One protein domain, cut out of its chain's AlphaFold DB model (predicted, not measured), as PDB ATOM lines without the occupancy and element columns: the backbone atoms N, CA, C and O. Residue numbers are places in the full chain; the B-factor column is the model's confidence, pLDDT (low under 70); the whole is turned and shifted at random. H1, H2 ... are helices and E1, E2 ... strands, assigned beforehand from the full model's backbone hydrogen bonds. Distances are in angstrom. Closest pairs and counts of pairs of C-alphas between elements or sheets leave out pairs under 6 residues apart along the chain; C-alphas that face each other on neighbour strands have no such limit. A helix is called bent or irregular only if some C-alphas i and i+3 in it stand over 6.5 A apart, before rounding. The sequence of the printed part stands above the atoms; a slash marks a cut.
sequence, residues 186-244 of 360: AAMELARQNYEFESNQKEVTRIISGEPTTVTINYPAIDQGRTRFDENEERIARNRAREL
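This is residues 186 to 244 of the 360 residues of the protein "MobA/MobL family protein" of Rhodopseudomonas pseudopalustris (UniProt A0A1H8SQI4). An open V-like frame with few contacts: a bent two-strand hairpin of E1 and E2 makes one arm, the long helix H3 makes the other, and the short helix H2 lies between them in the chain, while H1 meets the first residues of H3. Residues 232 to 244, of which 232 to 243 belong to H3, stick out free. The printed part has 59 residues, with three named helices and two named strands in the order H1, E1, E2, H2, H3; the sheet, E1 - E2, is antiparallel and the class is mixed, helices and strands. It is only just extended, close to loose, with a radius of gyration of the C-alphas of 15.8 A and spans of 44 by 32 by 19 A.

E1 is residues 201 to 208, 19.4 A long, and E2 is residues 211 to 218, 21.3 A. C-alpha 211 stands at (190.345, 154.634, 96.268). H2 is residues 219 to 223 and H1 is residues 186 to 192, with C-alpha 186 at (188.033, 181.688, 75.978). H3, residues 228 to 243, is 22.3 A long and ends with C-alpha 243 at (195.942, 196.019, 102.544).

E1 and E2 form a hairpin, antiparallel at 152 degrees, with N 204 and O 215 at 2.9 A and N 213 and O 206 at 2.8 A, within hydrogen-bond range. E1 bends by 57 degrees at residue 205. The closest C-alphas of E1 and H2, Gln 201 and Tyr 219, are 5.7 A apart. H2 and H3 are only just apart, closest 8.2 A. H3, with residues 228 to 229 alone, only just touches H1, with 3 pairs of C-alphas within 8 A; the closest, Ala 191 and Phe 229, are 7.1 A apart, and the lines are about perpendicular at 75 degrees. H3 is apart from E1 and E2. In H1, H2 and H3 every O i to N i+4 pair is within hydrogen-bond range.

The two farthest C-alphas, Glu 211 and Leu 244, are 45.5 A apart. The printed part has no cut and no long link. Mean pLDDT of the printed part is 78.5; residues 186 to 189, 191, 196 and 243 to 244 are under 70.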
ATOM      1  N   ALA A 186     189.434 181.891  76.354       64.31
ATOM      2  CA  ALA A 186     188.033 181.688  75.978       64.31
ATOM      3  C   ALA A 186     187.052 182.210  77.045       64.31
ATOM      4  O   ALA A 186     186.023 182.778  76.706       64.31
ATOM      5  N   ALA A 187     187.381 182.052  78.331       68.50
ATOM      6  CA  ALA A 187     186.551 182.567  79.416       68.50
ATOM      7  C   ALA A 187     186.609 184.102  79.498       68.50
ATOM      8  O   ALA A 187     185.585 184.724  79.752       68.50
ATOM      9  N   MET A 188     187.773 184.710  79.232       68.44
ATOM     10  CA  MET A 188     187.891 186.169  79.111       68.44
ATOM     11  C   MET A 188     187.071 186.712  77.937       68.44
ATOM     12  O   MET A 188     186.420 187.741  78.075       68.44
ATOM     13  N   GLU A 189     187.077 186.023  76.796       69.81
ATOM     14  CA  GLU A 189     186.305 186.446  75.628       69.81
ATOM     15  C   GLU A 189     184.794 186.358  75.876       69.81
ATOM     16  O   GLU A 189     184.064 187.302  75.588       69.81
ATOM     17  N   LEU A 190     184.329 185.275  76.503       72.81
ATOM     18  CA  LEU A 190     182.930 185.146  76.922       72.81
ATOM     19  C   LEU A 190     182.523 186.245  77.915       72.81
ATOM     20  O   LEU A 190     181.445 186.819  77.780       72.81
ATOM     21  N   ALA A 191     183.398 186.591  78.866       69.62
ATOM     22  CA  ALA A 191     183.150 187.686  79.804       69.62
ATOM     23  C   ALA A 191     183.029 189.045  79.088       69.62
ATOM     24  O   ALA A 191     182.109 189.805  79.376       69.62
ATOM     25  N   ARG A 192     183.882 189.335  78.090       72.06
ATOM     26  CA  ARG A 192     183.783 190.565  77.271       72.06
ATOM     27  C   ARG A 192     182.472 190.673  76.497       72.06
ATOM     28  O   ARG A 192     182.040 191.779  76.183       72.06
ATOM     29  N   GLN A 193     181.862 189.538  76.179       76.06
ATOM     30  CA  GLN A 193     180.585 189.462  75.476       76.06
ATOM     31  C   GLN A 193     179.378 189.491  76.430       76.06
ATOM     32  O   GLN A 193     178.253 189.328  75.965       76.06
ATOM     33  N   ASN A 194     179.588 189.709  77.739       72.75
ATOM     34  CA  ASN A 194     178.561 189.616  78.786       72.75
ATOM     35  C   ASN A 194     177.771 188.301  78.706       72.75
ATOM     36  O   ASN A 194     176.549 188.281  78.839       72.75
ATOM     37  N   TYR A 195     178.470 187.201  78.421       70.25
ATOM     38  CA  TYR A 195     177.837 185.900  78.296       70.25
ATOM     39  C   TYR A 195     177.334 185.418  79.661       70.25
ATOM     40  O   TYR A 195     178.128 185.120  80.556       70.25
ATOM     41  N   GLU A 196     176.016 185.305  79.803       69.62
ATOM     42  CA  GLU A 196     175.394 184.643  80.946       69.62
ATOM     43  C   GLU A 196     175.582 183.127  80.830       69.62
ATOM     44  O   GLU A 196     175.324 182.529  79.782       69.62
ATOM     45  N   PHE A 197     176.040 182.493  81.907       71.25
ATOM     46  CA  PHE A 197     176.209 181.046  81.963       71.25
ATOM     47  C   PHE A 197     175.452 180.471  83.157       71.25
ATOM     48  O   PHE A 197     175.448 181.039  84.246       71.25
ATOM     49  N   GLU A 198     174.870 179.293  82.961       76.12
ATOM     50  CA  GLU A 198     174.347 178.472  84.047       76.12
ATOM     51  C   GLU A 198     175.274 177.277  84.241       76.12
ATOM     52  O   GLU A 198     175.554 176.503  83.315       76.12
ATOM     53  N   SER A 199     175.799 177.133  85.452       80.56
ATOM     54  CA  SER A 199     176.608 175.978  85.798       80.56
ATOM     55  C   SER A 199     175.735 174.758  86.091       80.56
ATOM     56  O   SER A 199     174.547 174.848  86.384       80.56
ATOM     57  N   ASN A 200     176.331 173.573  85.986       83.38
ATOM     58  CA  ASN A 200     175.642 172.301  86.192       83.38
ATOM     59  C   ASN A 200     176.349 171.480  87.264       83.38
ATOM     60  O   ASN A 200     177.552 171.637  87.486       83.38
ATOM     61  N   GLN A 201     175.636 170.550  87.898       89.06
ATOM     62  CA  GLN A 201     176.291 169.549  88.736       89.06
ATOM     63  C   GLN A 201     177.135 168.609  87.879       89.06
ATOM     64  O   GLN A 201     176.744 168.234  86.773       89.06
ATOM     65  N   LYS A 202     178.303 168.220  88.392       82.88
ATOM     66  CA  LYS A 202     179.213 167.330  87.671       82.88
ATOM     67  C   LYS A 202     179.735 166.228  88.568       82.88
ATOM     68  O   LYS A 202     180.322 166.500  89.613       82.88
ATOM     69  N   GLU A 203     179.585 164.994  88.116       88.81
ATOM     70  CA  GLU A 203     180.247 163.851  88.728       88.81
ATOM     71  C   GLU A 203     181.698 163.785  88.259       88.81
ATOM     72  O   GLU A 203     181.999 163.841  87.063       88.81
ATOM     73  N   VAL A 204     182.617 163.691  89.214       80.50
ATOM     74  CA  VAL A 204     184.037 163.497  88.942       80.50
ATOM     75  C   VAL A 204     184.575 162.370  89.802       80.50
ATOM     76  O   VAL A 204     184.288 162.283  90.994       80.50
ATOM     77  N   THR A 205     185.406 161.515  89.218       85.44
ATOM     78  CA  THR A 205     186.152 160.523  89.990       85.44
ATOM     79  C   THR A 205     187.372 161.190  90.614       85.44
ATOM     80  O   THR A 205     188.203 161.774  89.914       85.44
ATOM     81  N   ARG A 206     187.493 161.108  91.938       78.12
ATOM     82  CA  ARG A 206     188.655 161.558  92.708       78.12
ATOM     83  C   ARG A 206     189.237 160.388  93.480       78.12
ATOM     84  O   ARG A 206     188.510 159.494  93.887       78.12
ATOM     85  N   ILE A 207     190.543 160.411  93.710       78.19
ATOM     86  CA  ILE A 207     191.170 159.463  94.630       78.19
ATOM     87  C   ILE A 207     190.992 160.009  96.046       78.19
ATOM     88  O   ILE A 207     191.559 161.050  96.377       78.19
ATOM     89  N   ILE A 208     190.190 159.330  96.862       77.50
ATOM     90  CA  ILE A 208     189.961 159.678  98.267       77.50
ATOM     91  C   ILE A 208     190.437 158.496  99.097       77.50
ATOM     92  O   ILE A 208     189.991 157.371  98.893       77.50
ATOM     93  N   SER A 209     191.399 158.739  99.989       84.62
ATOM     94  CA  SER A 209     192.018 157.687 100.809       84.62
ATOM     95  C   SER A 209     192.577 156.506  99.996       84.62
ATOM     96  O   SER A 209     192.575 155.373 100.462       84.62
ATOM     97  N   GLY A 210     193.069 156.773  98.780       82.88
ATOM     98  CA  GLY A 210     193.659 155.766  97.890       82.88
ATOM     99  C   GLY A 210     192.681 155.093  96.922       82.88
ATOM    100  O   GLY A 210     193.138 154.463  95.973       82.88
ATOM    101  N   GLU A 211     191.372 155.294  97.081       79.12
ATOM    102  CA  GLU A 211     190.345 154.634  96.268       79.12
ATOM    103  C   GLU A 211     189.667 155.602  95.277       79.12
ATOM    104  O   GLU A 211     189.362 156.748  95.644       79.12
ATOM    105  N   PRO A 212     189.389 155.179  94.026       87.31
ATOM    106  CA  PRO A 212     188.586 155.953  93.084       87.31
ATOM    107  C   PRO A 212     187.146 156.104  93.587       87.31
ATOM    108  O   PRO A 212     186.364 155.161  93.597       87.31
ATOM    109  N   THR A 213     186.789 157.319  93.982       87.56
ATOM    110  CA  THR A 213     185.474 157.678  94.512       87.56
ATOM    111  C   THR A 213     184.817 158.699  93.590       87.56
ATOM    112  O   THR A 213     185.418 159.725  93.263       87.56
ATOM    113  N   THR A 214     183.579 158.444  93.171       92.12
ATOM    114  CA  THR A 214     182.779 159.436  92.443       92.12
ATOM    115  C   THR A 214     182.246 160.479  93.418       92.12
ATOM    116  O   THR A 214     181.617 160.144  94.418       92.12
ATOM    117  N   VAL A 215     182.509 161.750  93.122       88.50
ATOM    118  CA  VAL A 215     182.055 162.902  93.902       88.50
ATOM    119  C   VAL A 215     181.248 163.816  92.997       88.50
ATOM    120  O   VAL A 215     181.707 164.184  91.912       88.50
ATOM    121  N   THR A 216     180.076 164.230  93.464       89.56
ATOM    122  CA  THR A 216     179.264 165.244  92.791       89.56
ATOM    123  C   THR A 216     179.711 166.631  93.229       89.56
ATOM    124  O   THR A 216     179.649 166.979  94.407       89.56
ATOM    125  N   ILE A 217     180.167 167.435  92.273       83.31
ATOM    126  CA  ILE A 217     180.482 168.848  92.480       83.31
ATOM    127  C   ILE A 217     179.258 169.667  92.081       83.31
ATOM    128  O   ILE A 217     178.851 169.655  90.919       83.31
ATOM    129  N   ASN A 218     178.690 170.392  93.044       87.69
ATOM    130  CA  ASN A 218     177.577 171.307  92.817       87.69
ATOM    131  C   ASN A 218     178.101 172.699  92.435       87.69
ATOM    132  O   ASN A 218     178.208 173.571  93.294       87.69
ATOM    133  N   TYR A 219     178.462 172.891  91.163       82.38
ATOM    134  CA  TYR A 219     178.962 174.182  90.680       82.38
ATOM    135  C   TYR A 219     177.995 175.353  90.932       82.38
ATOM    136  O   TYR A 219     178.486 176.344  91.464       82.38
ATOM    137  N   PRO A 220     176.663 175.223  90.742       82.75
ATOM    138  CA  PRO A 220     175.716 176.301  91.060       82.75
ATOM    139  C   PRO A 220     175.806 176.838  92.489       82.75
ATOM    140  O   PRO A 220     175.650 178.030  92.727       82.75
ATOM    141  N   ALA A 221     176.081 175.967  93.465       81.69
ATOM    142  CA  ALA A 221     176.249 176.393  94.855       81.69
ATOM    143  C   ALA A 221     177.610 177.063  95.122       81.69
ATOM    144  O   ALA A 221     177.750 177.800  96.098       81.69
ATOM    145  N   ILE A 222     178.614 176.776  94.288       77.25
ATOM    146  CA  ILE A 222     179.986 177.276  94.425       77.25
ATOM    147  C   ILE A 222     180.140 178.626  93.723       77.25
ATOM    148  O   ILE A 222     180.670 179.557  94.319       77.25
ATOM    149  N   ASP A 223     179.720 178.723  92.462       78.31
ATOM    150  CA  ASP A 223     179.855 179.954  91.680       78.31
ATOM    151  C   ASP A 223     178.735 180.959  91.963       78.31
ATOM    152  O   ASP A 223     178.985 182.164  91.920       78.31
ATOM    153  N   GLN A 224     177.538 180.481  92.319       81.44
ATOM    154  CA  GLN A 224     176.354 181.309  92.565       81.44
ATOM    155  C   GLN A 224     176.057 182.235  91.375       81.44
ATOM    156  O   GLN A 224     175.682 183.392  91.552       81.44
ATOM    157  N   GLY A 225     176.276 181.728  90.156       76.50
ATOM    158  CA  GLY A 225     176.081 182.472  88.909       76.50
ATOM    159  C   GLY A 225     177.205 183.453  88.557       76.50
ATOM    160  O   GLY A 225     177.130 184.109  87.523       76.50
ATOM    161  N   ARG A 226     178.260 183.556  89.374       75.50
ATOM    162  CA  ARG A 226     179.390 184.461  89.115       75.50
ATOM    163  C   ARG A 226     180.420 183.813  88.214       75.50
ATOM    164  O   ARG A 226     180.841 182.675  88.436       75.50
ATOM    165  N   THR A 227     180.891 184.552  87.217       79.06
ATOM    166  CA  THR A 227     181.992 184.074  86.385       79.06
ATOM    167  C   THR A 227     183.286 184.040  87.203       79.06
ATOM    168  O   THR A 227     183.429 184.676  88.249       79.06
ATOM    169  N   ARG A 228     184.302 183.324  86.701       75.19
ATOM    170  CA  ARG A 228     185.651 183.404  87.291       75.19
ATOM    171  C   ARG A 228     186.234 184.816  87.233       75.19
ATOM    172  O   ARG A 228     187.121 185.117  88.023       75.19
ATOM    173  N   PHE A 229     185.789 185.623  86.271       73.00
ATOM    174  CA  PHE A 229     186.206 187.011  86.141       73.00
ATOM    175  C   PHE A 229     185.628 187.841  87.290       73.00
ATOM    176  O   PHE A 229     186.397 188.446  88.029       73.00
ATOM    177  N   ASP A 230     184.316 187.751  87.523       77.06
ATOM    178  CA  ASP A 230     183.635 188.465  88.615       77.06
ATOM    179  C   ASP A 230     184.212 188.081  89.983       77.06
ATOM    180  O   ASP A 230     184.531 188.933  90.809       77.06
ATOM    181  N   GLU A 231     184.437 186.784  90.203       81.69
ATOM    182  CA  GLU A 231     185.050 186.292  91.439       81.69
ATOM    183  C   GLU A 231     186.493 186.804  91.617       81.69
ATOM    184  O   GLU A 231     186.917 187.063  92.743       81.69
ATOM    185  N   ASN A 232     187.261 186.976  90.538       80.31
ATOM    186  CA  ASN A 232     188.597 187.568  90.625       80.31
ATOM    187  C   ASN A 232     188.557 189.061  90.941       80.31
ATOM    188  O   ASN A 232     189.345 189.501  91.779       80.31
ATOM    189  N   GLU A 233     187.655 189.821  90.320       77.81
ATOM    190  CA  GLU A 233     187.458 191.242  90.624       77.81
ATOM    191  C   GLU A 233     187.096 191.438  92.101       77.81
ATOM    192  O   GLU A 233     187.693 192.264  92.797       77.81
ATOM    193  N   GLU A 234     186.212 190.597  92.640       81.81
ATOM    194  CA  GLU A 234     185.903 190.617  94.068       81.81
ATOM    195  C   GLU A 234     187.099 190.241  94.950       81.81
ATOM    196  O   GLU A 234     187.317 190.876  95.983       81.81
ATOM    197  N   ARG A 235     187.894 189.226  94.581       83.12
ATOM    198  CA  ARG A 235     189.125 188.879  95.319       83.12
ATOM    199  C   ARG A 235     190.100 190.043  95.336       83.12
ATOM    200  O   ARG A 235     190.690 190.323  96.375       83.12
ATOM    201  N   ILE A 236     190.262 190.736  94.210       79.00
ATOM    202  CA  ILE A 236     191.090 191.941  94.118       79.00
ATOM    203  C   ILE A 236     190.554 193.011  95.072       79.00
ATOM    204  O   ILE A 236     191.337 193.577  95.832       79.00
ATOM    205  N   ALA A 237     189.242 193.252  95.092       75.50
ATOM    206  CA  ALA A 237     188.621 194.210  96.003       75.50
ATOM    207  C   ALA A 237     188.814 193.826  97.483       75.50
ATOM    208  O   ALA A 237     189.212 194.670  98.286       75.50
ATOM    209  N   ARG A 238     188.610 192.550  97.842       83.44
ATOM    210  CA  ARG A 238     188.841 192.031  99.203       83.44
ATOM    211  C   ARG A 238     190.301 192.165  99.621       83.44
ATOM    212  O   ARG A 238     190.574 192.615 100.728       83.44
ATOM    213  N   ASN A 239     191.233 191.822  98.737       82.25
ATOM    214  CA  ASN A 239     192.665 191.969  98.990       82.25
ATOM    215  C   ASN A 239     193.053 193.438  99.185       82.25
ATOM    216  O   ASN A 239     193.711 193.760 100.167       82.25
ATOM    217  N   ARG A 240     192.566 194.346  98.328       76.94
ATOM    218  CA  ARG A 240     192.778 195.791  98.504       76.94
ATOM    219  C   ARG A 240     192.240 196.286  99.844       76.94
ATOM    220  O   ARG A 240     192.897 197.085 100.495       76.94
ATOM    221  N   ALA A 241     191.071 195.807 100.267       76.81
ATOM    222  CA  ALA A 241     190.492 196.177 101.556       76.81
ATOM    223  C   ALA A 241     191.326 195.681 102.752       76.81
ATOM    224  O   ALA A 241     191.402 196.381 103.757       76.81
ATOM    225  N   ARG A 242     191.969 194.509 102.643       73.69
ATOM    226  CA  ARG A 242     192.885 193.964 103.666       73.69
ATOM    227  C   ARG A 242     194.206 194.730 103.757       73.69
ATOM    228  O   ARG A 242     194.780 194.815 104.835       73.69
ATOM    229  N   GLU A 243     194.685 195.261 102.634       69.62
ATOM    230  CA  GLU A 243     195.942 196.019 102.544       69.62
ATOM    231  C   GLU A 243     195.805 197.481 103.015       69.62
ATOM    232  O   GLU A 243     196.814 198.158 103.218       69.62
ATOM    233  N   LEU A 244     194.580 197.987 103.207       58.84
ATOM    234  CA  LEU A 244     194.364 199.316 103.779       58.84
ATOM    235  C   LEU A 244     194.771 199.335 105.263       58.84
ATOM    236  O   LEU A 244     194.391 198.432 106.013       58.84
TER     237      LEU A 244